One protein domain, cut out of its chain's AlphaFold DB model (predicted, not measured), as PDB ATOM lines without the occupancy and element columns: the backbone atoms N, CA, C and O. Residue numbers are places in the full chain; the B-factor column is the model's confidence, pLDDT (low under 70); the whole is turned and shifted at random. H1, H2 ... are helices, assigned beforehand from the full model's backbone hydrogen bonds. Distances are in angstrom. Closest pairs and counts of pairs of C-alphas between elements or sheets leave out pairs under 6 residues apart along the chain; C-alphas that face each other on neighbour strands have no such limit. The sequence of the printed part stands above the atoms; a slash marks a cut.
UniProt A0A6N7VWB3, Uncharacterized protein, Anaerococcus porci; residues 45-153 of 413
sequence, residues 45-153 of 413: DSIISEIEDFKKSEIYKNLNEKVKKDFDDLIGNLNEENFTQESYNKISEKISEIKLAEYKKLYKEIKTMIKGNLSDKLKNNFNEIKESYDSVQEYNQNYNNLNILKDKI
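Overview. This is residues 45 to 153 of the 413 residues of an uncharacterized protein of Anaerococcus porci (UniProt A0A6N7VWB3). One long helix, H4, runs along a loose rod, with two separate groups of shorter helices beside it: H1, H2 and H3 along its first half, H5 and H6 along its second. H1, H3 and H6 lie nearly along H4, and H5 folds back near its last residues. The printed part has 109 residues with six named helices, H1 to H6 in chain order, and no named strand: all helix. The whole is loose, with a radius of gyration of the C-alphas of 16.7 A and spans of 57 by 26 by 18 A.

Arrangement. H4, residues 85 to 114, is the hub, touching four helices. With residues 103 to 113 alone it touches H6, residues 136 to 153, at a shallow tilt of 23 degrees, the same way; the closest C-alphas, of Tyr 103 and Tyr 143, are 6.3 A apart. H5, residues 120 to 127, forms helical hairpins with H4 and with H6. H1, residues 45 to 56, only just touches H4, with 3 pairs of C-alphas within 8 A, closest at Ile 47 and Tyr 88, 6.6 A. H3, residues 65 to 75, forms a hairpin with H4 and only just touches it, with 3 pairs, closest at the C-alphas of Leu 74 and Ile 91, 7.3 A. H2, residues 58 to 61, is close to H4 but not clearly touching. H1 and H3 are near each other; both are apart from H5 and H6. Every O i to N i+4 pair is within hydrogen-bond range in H1, H3, H4, H5 and H6; H2 is too short for one.

Along the chain. H4 spans 42.5 A from C-alpha 85 at (50.635, 24.116, -26.455), H6 25.5 A, H1 16.4 A and H3 15.4 A. H6 ends at C-alpha 153, (26.735, 13.188, -60.730).

Size, cuts and confidence. The C-alphas farthest apart, of Glu 81 and Asn 117, are 57.7 A apart. The printed part has no cut and no long link. Residue 136 alone has a pLDDT under 70.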
ATOM      1  N   ASP A  45      42.887  32.672 -27.704       85.31
ATOM      2  CA  ASP A  45      41.887  33.252 -28.609       85.31
ATOM      3  C   ASP A  45      41.877  32.587 -29.996       85.31
ATOM      4  O   ASP A  45      40.808  32.339 -30.559       85.31
ATOM      5  N   SER A  46      43.055  32.242 -30.530       82.56
ATOM      6  CA  SER A  46      43.189  31.577 -31.833       82.56
ATOM      7  C   SER A  46      42.523  30.196 -31.839       82.56
ATOM      8  O   SER A  46      41.705  29.900 -32.715       82.56
ATOM      9  N   ILE A  47      42.777  29.370 -30.814       84.94
ATOM     10  CA  ILE A  47      42.157  28.037 -30.729       84.94
ATOM     11  C   ILE A  47      40.657  28.108 -30.435       84.94
ATOM     12  O   ILE A  47      39.898  27.296 -30.960       84.94
ATOM     13  N   ILE A  48      40.198  29.081 -29.638       88.88
ATOM     14  CA  ILE A  48      38.764  29.274 -29.382       88.88
ATOM     15  C   ILE A  48      38.040  29.643 -30.679       88.88
ATOM     16  O   ILE A  48      36.998  29.052 -30.974       88.88
ATOM     17  N   SER A  49      38.615  30.534 -31.492       87.25
ATOM     18  CA  SER A  49      38.065  30.860 -32.811       87.25
ATOM     19  C   SER A  49      37.977  29.618 -33.703       87.25
ATOM     20  O   SER A  49      36.932  29.372 -34.307       87.25
ATOM     21  N   GLU A  50      39.024  28.786 -33.745       85.88
ATOM     22  CA  GLU A  50      39.013  27.553 -34.541       85.88
ATOM     23  C   GLU A  50      37.944  26.554 -34.061       85.88
ATOM     24  O   GLU A  50      37.228  25.964 -34.877       85.88
ATOM     25  N   ILE A  51      37.791  26.382 -32.742       89.44
ATOM     26  CA  ILE A  51      36.751  25.533 -32.142       89.44
ATOM     27  C   ILE A  51      35.362  26.044 -32.522       89.44
ATOM     28  O   ILE A  51      34.499  25.253 -32.911       89.44
ATOM     29  N   GLU A  52      35.121  27.348 -32.399       90.50
ATOM     30  CA  GLU A  52      33.832  27.944 -32.732       90.50
ATOM     31  C   GLU A  52      33.489  27.785 -34.213       90.50
ATOM     32  O   GLU A  52      32.368  27.390 -34.549       90.50
ATOM     33  N   ASP A  53      34.445  28.064 -35.095       87.44
ATOM     34  CA  ASP A  53      34.271  27.918 -36.537       87.44
ATOM     35  C   ASP A  53      34.018  26.459 -36.912       87.44
ATOM     36  O   ASP A  53      33.114  26.150 -37.700       87.44
ATOM     37  N   PHE A  54      34.738  25.528 -36.282       88.44
ATOM     38  CA  PHE A  54      34.485  24.108 -36.454       88.44
ATOM     39  C   PHE A  54      33.087  23.716 -35.962       88.44
ATOM     40  O   PHE A  54      32.363  23.046 -36.699       88.44
ATOM     41  N   LYS A  55      32.644  24.182 -34.788       90.44
ATOM     42  CA  LYS A  55      31.293  23.912 -34.260       90.44
ATOM     43  C   LYS A  55      30.176  24.467 -35.146       90.44
ATOM     44  O   LYS A  55      29.106  23.861 -35.238       90.44
ATOM     45  N   LYS A  56      30.416  25.596 -35.818       90.25
ATOM     46  CA  LYS A  56      29.483  26.200 -36.786       90.25
ATOM     47  C   LYS A  56      29.448  25.442 -38.122       90.25
ATOM     48  O   LYS A  56      28.471  25.579 -38.864       90.25
ATOM     49  N   SER A  57      30.465  24.631 -38.425       83.94
ATOM     50  CA  SER A  57      30.567  23.886 -39.684       83.94
ATOM     51  C   SER A  57      29.494  22.797 -39.835       83.94
ATOM     52  O   SER A  57      29.060  22.165 -38.871       83.94
ATOM     53  N   GLU A  58      29.101  22.519 -41.081       83.25
ATOM     54  CA  GLU A  58      28.205  21.397 -41.406       83.25
ATOM     55  C   GLU A  58      28.797  20.038 -41.014       83.25
ATOM     56  O   GLU A  58      28.060  19.116 -40.670       83.25
ATOM     57  N   ILE A  59      30.126  19.908 -41.012       84.38
ATOM     58  CA  ILE A  59      30.804  18.677 -40.594       84.38
ATOM     59  C   ILE A  59      30.461  18.389 -39.138       84.38
ATOM     60  O   ILE A  59      29.945  17.313 -38.852       84.38
ATOM     61  N   TYR A  60      30.655  19.367 -38.243       87.38
ATOM     62  CA  TYR A  60      30.341  19.208 -36.825       87.38
ATOM     63  C   TYR A  60      28.860  18.918 -36.596       87.38
ATOM     64  O   TYR A  60      28.516  17.980 -35.876       87.38
ATOM     65  N   LYS A  61      27.966  19.665 -37.258       88.62
ATOM     66  CA  LYS A  61      26.514  19.454 -37.142       88.62
ATOM     67  C   LYS A  61      26.089  18.035 -37.520       88.62
ATOM     68  O   LYS A  61      25.200  17.494 -36.862       88.62
ATOM     69  N   ASN A  62      26.754  17.415 -38.494       85.38
ATOM     70  CA  ASN A  62      26.440  16.071 -38.986       85.38
ATOM     71  C   ASN A  62      27.171  14.933 -38.247       85.38
ATOM     72  O   ASN A  62      26.939  13.760 -38.551       85.38
ATOM     73  N   LEU A  63      28.025  15.237 -37.260       88.62
ATOM     74  CA  LEU A  63      28.646  14.211 -36.418       88.62
ATOM     75  C   LEU A  63      27.608  13.488 -35.556       88.62
ATOM     76  O   LEU A  63      26.619  14.070 -35.098       88.62
ATOM     77  N   ASN A  64      27.884  12.213 -35.282       91.62
ATOM     78  CA  ASN A  64      27.113  11.450 -34.309       91.62
ATOM     79  C   ASN A  64      27.320  12.003 -32.886       91.62
ATOM     80  O   ASN A  64      28.334  12.637 -32.584       91.62
ATOM     81  N   GLU A  65      26.356  11.742 -32.002       92.25
ATOM     82  CA  GLU A  65      26.355  12.280 -30.634       92.25
ATOM     83  C   GLU A  65      27.584  11.864 -29.826       92.25
ATOM     84  O   GLU A  65      28.090  12.655 -29.037       92.25
ATOM     85  N   LYS A  66      28.105  10.652 -30.055       92.31
ATOM     86  CA  LYS A  66      29.295  10.155 -29.361       92.31
ATOM     87  C   LYS A  66      30.534  10.985 -29.702       92.31
ATOM     88  O   LYS A  66      31.219  11.435 -28.799       92.31
ATOM     89  N   VAL A  67      30.798  11.223 -30.985       89.81
ATOM     90  CA  VAL A  67      31.967  11.994 -31.440       89.81
ATOM     91  C   VAL A  67      31.834  13.467 -31.054       89.81
ATOM     92  O   VAL A  67      32.831  14.076 -30.681       89.81
ATOM     93  N   LYS A  68      30.616  14.031 -31.097       92.19
ATOM     94  CA  LYS A  68      30.350  15.385 -30.577       92.19
ATOM     95  C   LYS A  68      30.676  15.476 -29.097       92.19
ATOM     96  O   LYS A  68      31.430  16.352 -28.709       92.19
ATOM     97  N   LYS A  69      30.162  14.534 -28.301       93.06
ATOM     98  CA  LYS A  69      30.422  14.476 -26.866       93.06
ATOM     99  C   LYS A  69      31.912  14.310 -26.567       93.06
ATOM    100  O   LYS A  69      32.438  15.072 -25.776       93.06
ATOM    101  N   ASP A  70      32.596  13.388 -27.245       91.12
ATOM    102  CA  ASP A  70      34.037  13.175 -27.072       91.12
ATOM    103  C   ASP A  70      34.845  14.453 -27.399       91.12
ATOM    104  O   ASP A  70      35.856  14.732 -26.758       91.12
ATOM    105  N   PHE A  71      34.406  15.245 -28.387       93.06
ATOM    106  CA  PHE A  71      35.017  16.534 -28.727       93.06
ATOM    107  C   PHE A  71      34.656  17.647 -27.732       93.06
ATOM    108  O   PHE A  71      35.530  18.409 -27.334       93.06
ATOM    109  N   ASP A  72      33.395  17.736 -27.307       92.69
ATOM    110  CA  ASP A  72      32.926  18.705 -26.313       92.69
ATOM    111  C   ASP A  72      33.582  18.471 -24.940       92.69
ATOM    112  O   ASP A  72      33.994  19.428 -24.289       92.69
ATOM    113  N   ASP A  73      33.767  17.211 -24.534       92.25
ATOM    114  CA  ASP A  73      34.474  16.827 -23.308       92.25
ATOM    115  C   ASP A  73      35.968  17.212 -23.379       92.25
ATOM    116  O   ASP A  73      36.547  17.631 -22.375       92.25
ATOM    117  N   LEU A  74      36.595  17.130 -24.566       89.12
ATOM    118  CA  LEU A  74      37.996  17.528 -24.789       89.12
ATOM    119  C   LEU A  74      38.223  19.033 -24.569       89.12
ATOM    120  O   LEU A  74      39.284  19.427 -24.089       89.12
ATOM    121  N   ILE A  75      37.241  19.867 -24.913       92.56
ATOM    122  CA  ILE A  75      37.333  21.334 -24.815       92.56
ATOM    123  C   ILE A  75      36.647  21.903 -23.566       92.56
ATOM    124  O   ILE A  75      36.879  23.060 -23.228       92.56
ATOM    125  N   GLY A  76      35.809  21.126 -22.873       86.00
ATOM    126  CA  GLY A  76      34.911  21.618 -21.821       86.00
ATOM    127  C   GLY A  76      35.600  22.230 -20.601       86.00
ATOM    128  O   GLY A  76      34.988  23.025 -19.894       86.00
ATOM    129  N   ASN A  77      36.874  21.902 -20.376       81.19
ATOM    130  CA  ASN A  77      37.678  22.471 -19.297       81.19
ATOM    131  C   ASN A  77      38.654  23.556 -19.771       81.19
ATOM    132  O   ASN A  77      39.379  24.072 -18.934       81.19
ATOM    133  N   LEU A  78      38.722  23.889 -21.063       88.31
ATOM    134  CA  LEU A  78      39.714  24.823 -21.598       88.31
ATOM    135  C   LEU A  78      39.418  26.267 -21.149       88.31
ATOM    136  O   LEU A  78      38.313  26.766 -21.348       88.31
ATOM    137  N   ASN A  79      40.403  26.943 -20.564       87.94
ATOM    138  CA  ASN A  79      40.374  28.361 -20.212       87.94
ATOM    139  C   ASN A  79      41.771  28.986 -20.387       87.94
ATOM    140  O   ASN A  79      42.742  28.280 -20.653       87.94
ATOM    141  N   GLU A  80      41.881  30.307 -20.244       85.31
ATOM    142  CA  GLU A  80      43.149  31.027 -20.440       85.31
ATOM    143  C   GLU A  80      44.253  30.553 -19.471       85.31
ATOM    144  O   GLU A  80      45.412  30.438 -19.858       85.31
ATOM    145  N   GLU A  81      43.888  30.195 -18.235       83.56
ATOM    146  CA  GLU A  81      44.826  29.769 -17.185       83.56
ATOM    147  C   GLU A  81      45.394  28.355 -17.399       83.56
ATOM    148  O   GLU A  81      46.494  28.052 -16.934       83.56
ATOM    149  N   ASN A  82      44.657  27.473 -18.080       84.75
ATOM    150  CA  ASN A  82      45.053  26.084 -18.329       84.75
ATOM    151  C   ASN A  82      45.345  25.774 -19.804       84.75
ATOM    152  O   ASN A  82      45.610  24.619 -20.166       84.75
ATOM    153  N   PHE A  83      45.319  26.801 -20.652       87.06
ATOM    154  CA  PHE A  83      45.742  26.705 -22.033       87.06
ATOM    155  C   PHE A  83      47.239  26.392 -22.106       87.06
ATOM    156  O   PHE A  83      48.084  27.055 -21.508       87.06
ATOM    157  N   THR A  84      47.574  25.357 -22.870       86.69
ATOM    158  CA  THR A  84      48.955  24.958 -23.140       86.69
ATOM    159  C   THR A  84      49.102  24.608 -24.612       86.69
ATOM    160  O   THR A  84      48.126  24.250 -25.278       86.69
ATOM    161  N   GLN A  85      50.340  24.613 -25.110       80.94
ATOM    162  CA  GLN A  85      50.635  24.116 -26.455       80.94
ATOM    163  C   GLN A  85      50.203  22.648 -26.635       80.94
ATOM    164  O   GLN A  85      49.815  22.244 -27.728       80.94
ATOM    165  N   GLU A  86      50.227  21.843 -25.568       82.44
ATOM    166  CA  GLU A  86      49.739  20.462 -25.601       82.44
ATOM    167  C   GLU A  86      48.217  20.407 -25.810       82.44
ATOM    168  O   GLU A  86      47.743  19.633 -26.643       82.44
ATOM    169  N   SER A  87      47.454  21.252 -25.107       84.50
ATOM    170  CA  SER A  87      46.002  21.388 -25.297       84.50
ATOM    171  C   SER A  87      45.665  21.877 -26.711       84.50
ATOM    172  O   SER A  87      44.797  21.294 -27.359       84.50
ATOM    173  N   TYR A  88      46.394  22.881 -27.218       84.69
ATOM    174  CA  TYR A  88      46.265  23.373 -28.596       84.69
ATOM    175  C   TYR A  88      46.452  22.242 -29.615       84.69
ATOM    176  O   TYR A  88      45.585  22.008 -30.459       84.69
ATOM    177  N   ASN A  89      47.562  21.502 -29.505       82.19
ATOM    178  CA  ASN A  89      47.896  20.426 -30.434       82.19
ATOM    179  C   ASN A  89      46.834  19.321 -30.411       82.19
ATOM    180  O   ASN A  89      46.390  18.895 -31.472       82.19
ATOM    181  N   LYS A  90      46.377  18.901 -29.223       85.88
ATOM    182  CA  LYS A  90      45.344  17.859 -29.081       85.88
ATOM    183  C   LYS A  90      44.018  18.258 -29.725       85.88
ATOM    184  O   LYS A  90      43.396  17.441 -30.398       85.88
ATOM    185  N   ILE A  91      43.573  19.498 -29.519       87.06
ATOM    186  CA  ILE A  91      42.308  19.988 -30.084       87.06
ATOM    187  C   ILE A  91      42.423  20.112 -31.606       87.06
ATOM    188  O   ILE A  91      41.561  19.602 -32.324       87.06
ATOM    189  N   SER A  92      43.509  20.707 -32.099       83.31
ATOM    190  CA  SER A  92      43.769  20.886 -33.535       83.31
ATOM    191  C   SER A  92      43.901  19.545 -34.267       83.31
ATOM    192  O   SER A  92      43.328  19.345 -35.344       83.31
ATOM    193  N   GLU A  93      44.602  18.583 -33.658       84.56
ATOM    194  CA  GLU A  93      44.694  17.205 -34.145       84.56
ATOM    195  C   GLU A  93      43.304  16.573 -34.195       84.56
ATOM    196  O   GLU A  93      42.927  16.006 -35.221       84.56
ATOM    197  N   LYS A  94      42.483  16.760 -33.153       86.25
ATOM    198  CA  LYS A  94      41.133  16.195 -33.125       86.25
ATOM    199  C   LYS A  94      40.215  16.770 -34.202       86.25
ATOM    200  O   LYS A  94      39.492  16.013 -34.855       86.25
ATOM    201  N   ILE A  95      40.252  18.083 -34.423       85.88
ATOM    202  CA  ILE A  95      39.521  18.745 -35.515       85.88
ATOM    203  C   ILE A  95      39.977  18.175 -36.867       85.88
ATOM    204  O   ILE A  95      39.146  17.837 -37.717       85.88
ATOM    205  N   SER A  96      41.288  18.020 -37.055       83.00
ATOM    206  CA  SER A  96      41.883  17.489 -38.285       83.00
ATOM    207  C   SER A  96      41.508  16.026 -38.539       83.00
ATOM    208  O   SER A  96      41.142  15.679 -39.662       83.00
ATOM    209  N   GLU A  97      41.521  15.177 -37.508       85.19
ATOM    210  CA  GLU A  97      41.058  13.785 -37.581       85.19
ATOM    211  C   GLU A  97      39.613  13.698 -38.079       85.19
ATOM    212  O   GLU A  97      39.298  12.900 -38.967       85.19
ATOM    213  N   ILE A  98      38.728  14.531 -37.520       85.88
ATOM    214  CA  ILE A  98      37.309  14.541 -37.877       85.88
ATOM    215  C   ILE A  98      37.119  15.006 -39.327       85.88
ATOM    216  O   ILE A  98      36.426  14.338 -40.102       85.88
ATOM    217  N   LYS A  99      37.764  16.114 -39.717       85.75
ATOM    218  CA  LYS A  99      37.740  16.636 -41.094       85.75
ATOM    219  C   LYS A  99      38.220  15.582 -42.099       85.75
ATOM    220  O   LYS A  99      37.552  15.345 -43.108       85.75
ATOM    221  N   LEU A 100      39.326  14.898 -41.800       83.62
ATOM    222  CA  LEU A 100      39.883  13.840 -42.641       83.62
ATOM    223  C   LEU A 100      38.952  12.631 -42.769       83.62
ATOM    224  O   LEU A 100      38.834  12.054 -43.854       83.62
ATOM    225  N   ALA A 101      38.303  12.224 -41.679       84.25
ATOM    226  CA  ALA A 101      37.364  11.110 -41.700       84.25
ATOM    227  C   ALA A 101      36.171  11.398 -42.626       84.25
ATOM    228  O   ALA A 101      35.834  10.558 -43.466       84.25
ATOM    229  N   GLU A 102      35.579  12.593 -42.529       85.25
ATOM    230  CA  GLU A 102      34.454  12.981 -43.388       85.25
ATOM    231  C   GLU A 102      34.889  13.139 -44.852       85.25
ATOM    232  O   GLU A 102      34.200  12.665 -45.756       85.25
ATOM    233  N   TYR A 103      36.081  13.698 -45.096       86.31
ATOM    234  CA  TYR A 103      36.675  13.757 -46.432       86.31
ATOM    235  C   TYR A 103      36.784  12.377 -47.082       86.31
ATOM    236  O   TYR A 103      36.281  12.158 -48.183       86.31
ATOM    237  N   LYS A 104      37.406  11.417 -46.384       88.25
ATOM    238  CA  LYS A 104      37.595  10.047 -46.884       88.25
ATOM    239  C   LYS A 104      36.267   9.351 -47.157       88.25
ATOM    240  O   LYS A 104      36.151   8.595 -48.123       88.25
ATOM    241  N   LYS A 105      35.259   9.600 -46.320       89.44
ATOM    242  CA  LYS A 105      33.907   9.072 -46.500       89.44
ATOM    243  C   LYS A 105      33.262   9.618 -47.776       89.44
ATOM    244  O   LYS A 105      32.817   8.814 -48.594       89.44
ATOM    245  N   LEU A 106      33.281  10.937 -47.983       90.00
ATOM    246  CA  LEU A 106      32.748  11.577 -49.191       90.00
ATOM    247  C   LEU A 106      33.514  11.148 -50.453       90.00
ATOM    248  O   LEU A 106      32.907  10.791 -51.461       90.00
ATOM    249  N   TYR A 107      34.847  11.104 -50.382       90.50
ATOM    250  CA  TYR A 107      35.700  10.632 -51.472       90.50
ATOM    251  C   TYR A 107      35.346   9.197 -51.876       90.50
ATOM    252  O   TYR A 107      35.153   8.906 -53.055       90.50
ATOM    253  N   LYS A 108      35.195   8.291 -50.898       91.25
ATOM    254  CA  LYS A 108      34.808   6.896 -51.140       91.25
ATOM    255  C   LYS A 108      33.399   6.782 -51.720       91.25
ATOM    256  O   LYS A 108      33.197   5.984 -52.632       91.25
ATOM    257  N   GLU A 109      32.445   7.563 -51.217       92.00
ATOM    258  CA  GLU A 109      31.085   7.625 -51.758       92.00
ATOM    259  C   GLU A 109      31.115   8.006 -53.246       92.00
ATOM    260  O   GLU A 109      30.631   7.257 -54.095       92.00
ATOM    261  N   ILE A 110      31.783   9.104 -53.594       91.38
ATOM    262  CA  ILE A 110      31.889   9.561 -54.982       91.38
ATOM    263  C   ILE A 110      32.648   8.540 -55.844       91.38
ATOM    264  O   ILE A 110      32.193   8.209 -56.938       91.38
ATOM    265  N   LYS A 111      33.727   7.936 -55.331       89.81
ATOM    266  CA  LYS A 111      34.457   6.846 -56.006       89.81
ATOM    267  C   LYS A 111      33.542   5.679 -56.379       89.81
ATOM    268  O   LYS A 111      33.749   5.053 -57.414       89.81
ATOM    269  N   THR A 112      32.545   5.365 -55.548       88.50
ATOM    270  CA  THR A 112      31.552   4.330 -55.874       88.50
ATOM    271  C   THR A 112      30.553   4.788 -56.927       88.50
ATOM    272  O   THR A 112      30.283   4.025 -57.850       88.50
ATOM    273  N   MET A 113      30.079   6.036 -56.861       88.25
ATOM    274  CA  MET A 113      29.171   6.599 -57.868       88.25
ATOM    275  C   MET A 113      29.819   6.673 -59.261       88.25
ATOM    276  O   MET A 113      29.144   6.526 -60.276       88.25
ATOM    277  N   ILE A 114      31.140   6.853 -59.315       83.69
ATOM    278  CA  ILE A 114      31.906   7.008 -60.560       83.69
ATOM    279  C   ILE A 114      32.150   5.705 -61.309       83.69
ATOM    280  O   ILE A 114      32.404   5.730 -62.514       83.69
ATOM    281  N   LYS A 115      32.017   4.562 -60.633       75.94
ATOM    282  CA  LYS A 115      32.055   3.257 -61.299       75.94
ATOM    283  C   LYS A 115      30.881   3.046 -62.265       75.94
ATOM    284  O   LYS A 115      30.942   2.105 -63.042       75.94
ATOM    285  N   GLY A 116      29.854   3.897 -62.217       71.06
ATOM    286  CA  GLY A 116      28.739   3.893 -63.163       71.06
ATOM    287  C   GLY A 116      29.025   4.624 -64.482       71.06
ATOM    288  O   GLY A 116      30.145   5.056 -64.783       71.06
ATOM    289  N   ASN A 117      27.970   4.810 -65.273       73.12
ATOM    290  CA  ASN A 117      28.047   5.248 -66.677       73.12
ATOM    291  C   ASN A 117      28.127   6.756 -66.826       73.12
ATOM    292  O   ASN A 117      27.349   7.378 -67.547       73.12
ATOM    293  N   LEU A 118      29.054   7.364 -66.109       84.69
ATOM    294  CA  LEU A 118      29.261   8.793 -66.204       84.69
ATOM    295  C   LEU A 118      30.018   9.152 -67.479       84.69
ATOM    296  O   LEU A 118      30.749   8.334 -68.049       84.69
ATOM    297  N   SER A 119      29.888  10.414 -67.879       82.50
ATOM    298  CA  SER A 119      30.741  10.992 -68.912       82.50
ATOM    299  C   SER A 119      32.209  10.986 -68.478       82.50
ATOM    300  O   SER A 119      32.527  11.153 -67.294       82.50
ATOM    301  N   ASP A 120      33.115  10.874 -69.448       85.25
ATOM    302  CA  ASP A 120      34.561  10.924 -69.196       85.25
ATOM    303  C   ASP A 120      34.967  12.220 -68.491       85.25
ATOM    304  O   ASP A 120      35.841  12.223 -67.631       85.25
ATOM    305  N   LYS A 121      34.260  13.322 -68.774       85.25
ATOM    306  CA  LYS A 121      34.458  14.603 -68.092       85.25
ATOM    307  C   LYS A 121      34.227  14.501 -66.581       85.25
ATOM    308  O   LYS A 121      35.023  15.027 -65.813       85.25
ATOM    309  N   LEU A 122      33.158  13.833 -66.138       87.50
ATOM    310  CA  LEU A 122      32.888  13.656 -64.706       87.50
ATOM    311  C   LEU A 122      33.895  12.704 -64.052       87.50
ATOM    312  O   LEU A 122      34.319  12.958 -62.925       87.50
ATOM    313  N   LYS A 123      34.318  11.654 -64.767       88.62
ATOM    314  CA  LYS A 123      35.364  10.726 -64.306       88.62
ATOM    315  C   LYS A 123      36.710  11.441 -64.136       88.62
ATOM    316  O   LYS A 123      37.363  11.280 -63.110       88.62
ATOM    317  N   ASN A 124      37.087  12.285 -65.093       89.00
ATOM    318  CA  ASN A 124      38.328  13.056 -65.042       89.00
ATOM    319  C   ASN A 124      38.320  14.085 -63.906       89.00
ATOM    320  O   ASN A 124      39.281  14.129 -63.148       89.00
ATOM    321  N   ASN A 125      37.210  14.812 -63.711       88.12
ATOM    322  CA  ASN A 125      37.072  15.760 -62.596       88.12
ATOM    323  C   ASN A 125      37.323  15.105 -61.227       88.12
ATOM    324  O   ASN A 125      37.793  15.763 -60.309       88.12
ATOM    325  N   PHE A 126      36.982  13.824 -61.063       90.88
ATOM    326  CA  PHE A 126      37.281  13.092 -59.834       90.88
ATOM    327  C   PHE A 126      38.740  12.679 -59.721       90.88
ATOM    328  O   PHE A 126      39.313  12.774 -58.644       90.88
ATOM    329  N   ASN A 127      39.332  12.211 -60.821       87.62
ATOM    330  CA  ASN A 127      40.721  11.756 -60.843       87.62
ATOM    331  C   ASN A 127      41.714  12.895 -60.548       87.62
ATOM    332  O   ASN A 127      42.826  12.628 -60.100       87.62
ATOM    333  N   GLU A 128      41.314  14.146 -60.776       88.75
ATOM    334  CA  GLU A 128      42.073  15.345 -60.401       88.75
ATOM    335  C   GLU A 128      42.033  15.638 -58.888       88.75
ATOM    336  O   GLU A 128      42.877  16.378 -58.383       88.75
ATOM    337  N   ILE A 129      41.090  15.046 -58.143       87.19
ATOM    338  CA  ILE A 129      40.956  15.227 -56.695       87.19
ATOM    339  C   ILE A 129      41.760  14.140 -55.967       87.19
ATOM    340  O   ILE A 129      41.520  12.939 -56.122       87.19
ATOM    341  N   LYS A 130      42.708  14.559 -55.123       82.38
ATOM    342  CA  LYS A 130      43.552  13.653 -54.326       82.38
ATOM    343  C   LYS A 130      42.750  12.918 -53.243       82.38
ATOM    344  O   LYS A 130      41.788  13.444 -52.707       82.38
ATOM    345  N   GLU A 131      43.170  11.721 -52.834       77.94
ATOM    346  CA  GLU A 131      42.537  10.983 -51.714       77.94
ATOM    347  C   GLU A 131      42.940  11.520 -50.320       77.94
ATOM    348  O   GLU A 131      42.317  11.195 -49.305       77.94
ATOM    349  N   SER A 132      43.952  12.384 -50.260       73.44
ATOM    350  CA  SER A 132      44.409  13.094 -49.063       73.44
ATOM    351  C   SER A 132      44.622  14.578 -49.359       73.44
ATOM    352  O   SER A 132      44.579  14.997 -50.515       73.44
ATOM    353  N   TYR A 133      44.849  15.363 -48.311       74.50
ATOM    354  CA  TYR A 133      45.202  16.775 -48.399       74.50
ATOM    355  C   TYR A 133      46.452  17.041 -47.559       74.50
ATOM    356  O   TYR A 133      46.638  16.407 -46.518       74.50
ATOM    357  N   ASP A 134      47.273  17.980 -48.016       74.00
ATOM    358  CA  ASP A 134      48.537  18.356 -47.390       74.00
ATOM    359  C   ASP A 134      48.374  19.617 -46.509       74.00
ATOM    360  O   ASP A 134      49.156  19.822 -45.586       74.00
ATOM    361  N   SER A 135      47.316  20.420 -46.718       73.25
ATOM    362  CA  SER A 135      46.998  21.617 -45.914       73.25
ATOM    363  C   SER A 135      45.492  21.822 -45.672       73.25
ATOM    364  O   SER A 135      44.642  21.247 -46.357       73.25
ATOM    365  N   VAL A 136      45.136  22.689 -44.711       68.31
ATOM    366  CA  VAL A 136      43.733  23.076 -44.430       68.31
ATOM    367  C   VAL A 136      43.084  23.760 -45.638       68.31
ATOM    368  O   VAL A 136      41.901  23.546 -45.923       68.31
ATOM    369  N   GLN A 137      43.851  24.557 -46.384       73.00
ATOM    370  CA  GLN A 137      43.370  25.190 -47.608       73.00
ATOM    371  C   GLN A 137      43.031  24.141 -48.676       73.00
ATOM    372  O   GLN A 137      41.962  24.215 -49.287       73.00
ATOM    373  N   GLU A 138      43.899  23.144 -48.865       77.19
ATOM    374  CA  GLU A 138      43.659  22.048 -49.807       77.19
ATOM    375  C   GLU A 138      42.463  21.188 -49.379       77.19
ATOM    376  O   GLU A 138      41.638  20.829 -50.219       77.19
ATOM    377  N   TYR A 139      42.298  20.929 -48.076       81.31
ATOM    378  CA  TYR A 139      41.102  20.276 -47.537       81.31
ATOM    379  C   TYR A 139      39.820  21.009 -47.945       81.31
ATOM    380  O   TYR A 139      38.926  20.399 -48.531       81.31
ATOM    381  N   ASN A 140      39.733  22.316 -47.668       78.88
ATOM    382  CA  ASN A 140      38.532  23.105 -47.949       78.88
ATOM    383  C   ASN A 140      38.201  23.110 -49.451       78.88
ATOM    384  O   ASN A 140      37.040  22.948 -49.834       78.88
ATOM    385  N   GLN A 141      39.219  23.252 -50.305       85.88
ATOM    386  CA  GLN A 141      39.058  23.215 -51.758       85.88
ATOM    387  C   GLN A 141      38.587  21.838 -52.245       85.88
ATOM    388  O   GLN A 141      37.567  21.747 -52.931       85.88
ATOM    389  N   ASN A 142      39.278  20.762 -51.858       86.44
ATOM    390  CA  ASN A 142      38.949  19.411 -52.303       86.44
ATOM    391  C   ASN A 142      37.582  18.956 -51.780       86.44
ATOM    392  O   ASN A 142      36.803  18.373 -52.532       86.44
ATOM    393  N   TYR A 143      37.247  19.260 -50.525       85.25
ATOM    394  CA  TYR A 143      35.944  18.929 -49.948       85.25
ATOM    395  C   TYR A 143      34.796  19.638 -50.686       85.25
ATOM    396  O   TYR A 143      33.783  19.014 -51.010       85.25
ATOM    397  N   ASN A 144      34.957  20.922 -51.020       86.94
ATOM    398  CA  ASN A 144      33.972  21.649 -51.821       86.94
ATOM    399  C   ASN A 144      33.854  21.072 -53.246       86.94
ATOM    400  O   ASN A 144      32.749  20.828 -53.729       86.94
ATOM    401  N   ASN A 145      34.987  20.775 -53.892       90.44
ATOM    402  CA  ASN A 145      35.016  20.164 -55.223       90.44
ATOM    403  C   ASN A 145      34.303  18.805 -55.252       90.44
ATOM    404  O   ASN A 145      33.549  18.535 -56.189       90.44
ATOM    405  N   LEU A 146      34.480  17.976 -54.217       91.06
ATOM    406  CA  LEU A 146      33.771  16.706 -54.065       91.06
ATOM    407  C   LEU A 146      32.254  16.908 -53.940       91.06
ATOM    408  O   LEU A 146      31.500  16.230 -54.635       91.06
ATOM    409  N   ASN A 147      31.787  17.859 -53.126       89.38
ATOM    410  CA  ASN A 147      30.350  18.141 -53.005       89.38
ATOM    411  C   ASN A 147      29.741  18.622 -54.331       89.38
ATOM    412  O   ASN A 147      28.736  18.075 -54.785       89.38
ATOM    413  N   ILE A 148      30.400  19.562 -55.017       91.12
ATOM    414  CA  ILE A 148      29.970  20.034 -56.343       91.12
ATOM    415  C   ILE A 148      29.927  18.874 -57.348       91.12
ATOM    416  O   ILE A 148      29.016  18.785 -58.175       91.12
ATOM    417  N   LEU A 149      30.921  17.986 -57.314       91.75
ATOM    418  CA  LEU A 149      30.967  16.819 -58.185       91.75
ATOM    419  C   LEU A 149      29.828  15.838 -57.879       91.75
ATOM    420  O   LEU A 149      29.190  15.355 -58.813       91.75
ATOM    421  N   LYS A 150      29.533  15.582 -56.601       92.00
ATOM    422  CA  LYS A 150      28.408  14.742 -56.165       92.00
ATOM    423  C   LYS A 150      27.081  15.262 -56.713       92.00
ATOM    424  O   LYS A 150      26.312  14.487 -57.283       92.00
ATOM    425  N   ASP A 151      26.840  16.566 -56.633       90.00
ATOM    426  CA  ASP A 151      25.626  17.179 -57.182       90.00
ATOM    427  C   ASP A 151      25.542  17.039 -58.705       90.00
ATOM    428  O   ASP A 151      24.493  16.675 -59.243       90.00
ATOM    429  N   LYS A 152      26.663  17.244 -59.410       92.12
ATOM    430  CA  LYS A 152      26.743  17.038 -60.865       92.12
ATOM    431  C   LYS A 152      26.460  15.588 -61.261       92.12
ATOM    432  O   LYS A 152      25.741  15.359 -62.229       92.12
ATOM    433  N   ILE A 153      26.989  14.619 -60.515       90.81
ATOM    434  CA  ILE A 153      26.735  13.188 -60.730       90.81
ATOM    435  C   ILE A 153      25.254  12.862 -60.505       90.81
ATOM    436  O   ILE A 153      24.640  12.175 -61.319       90.81
TER     437      ILE A 153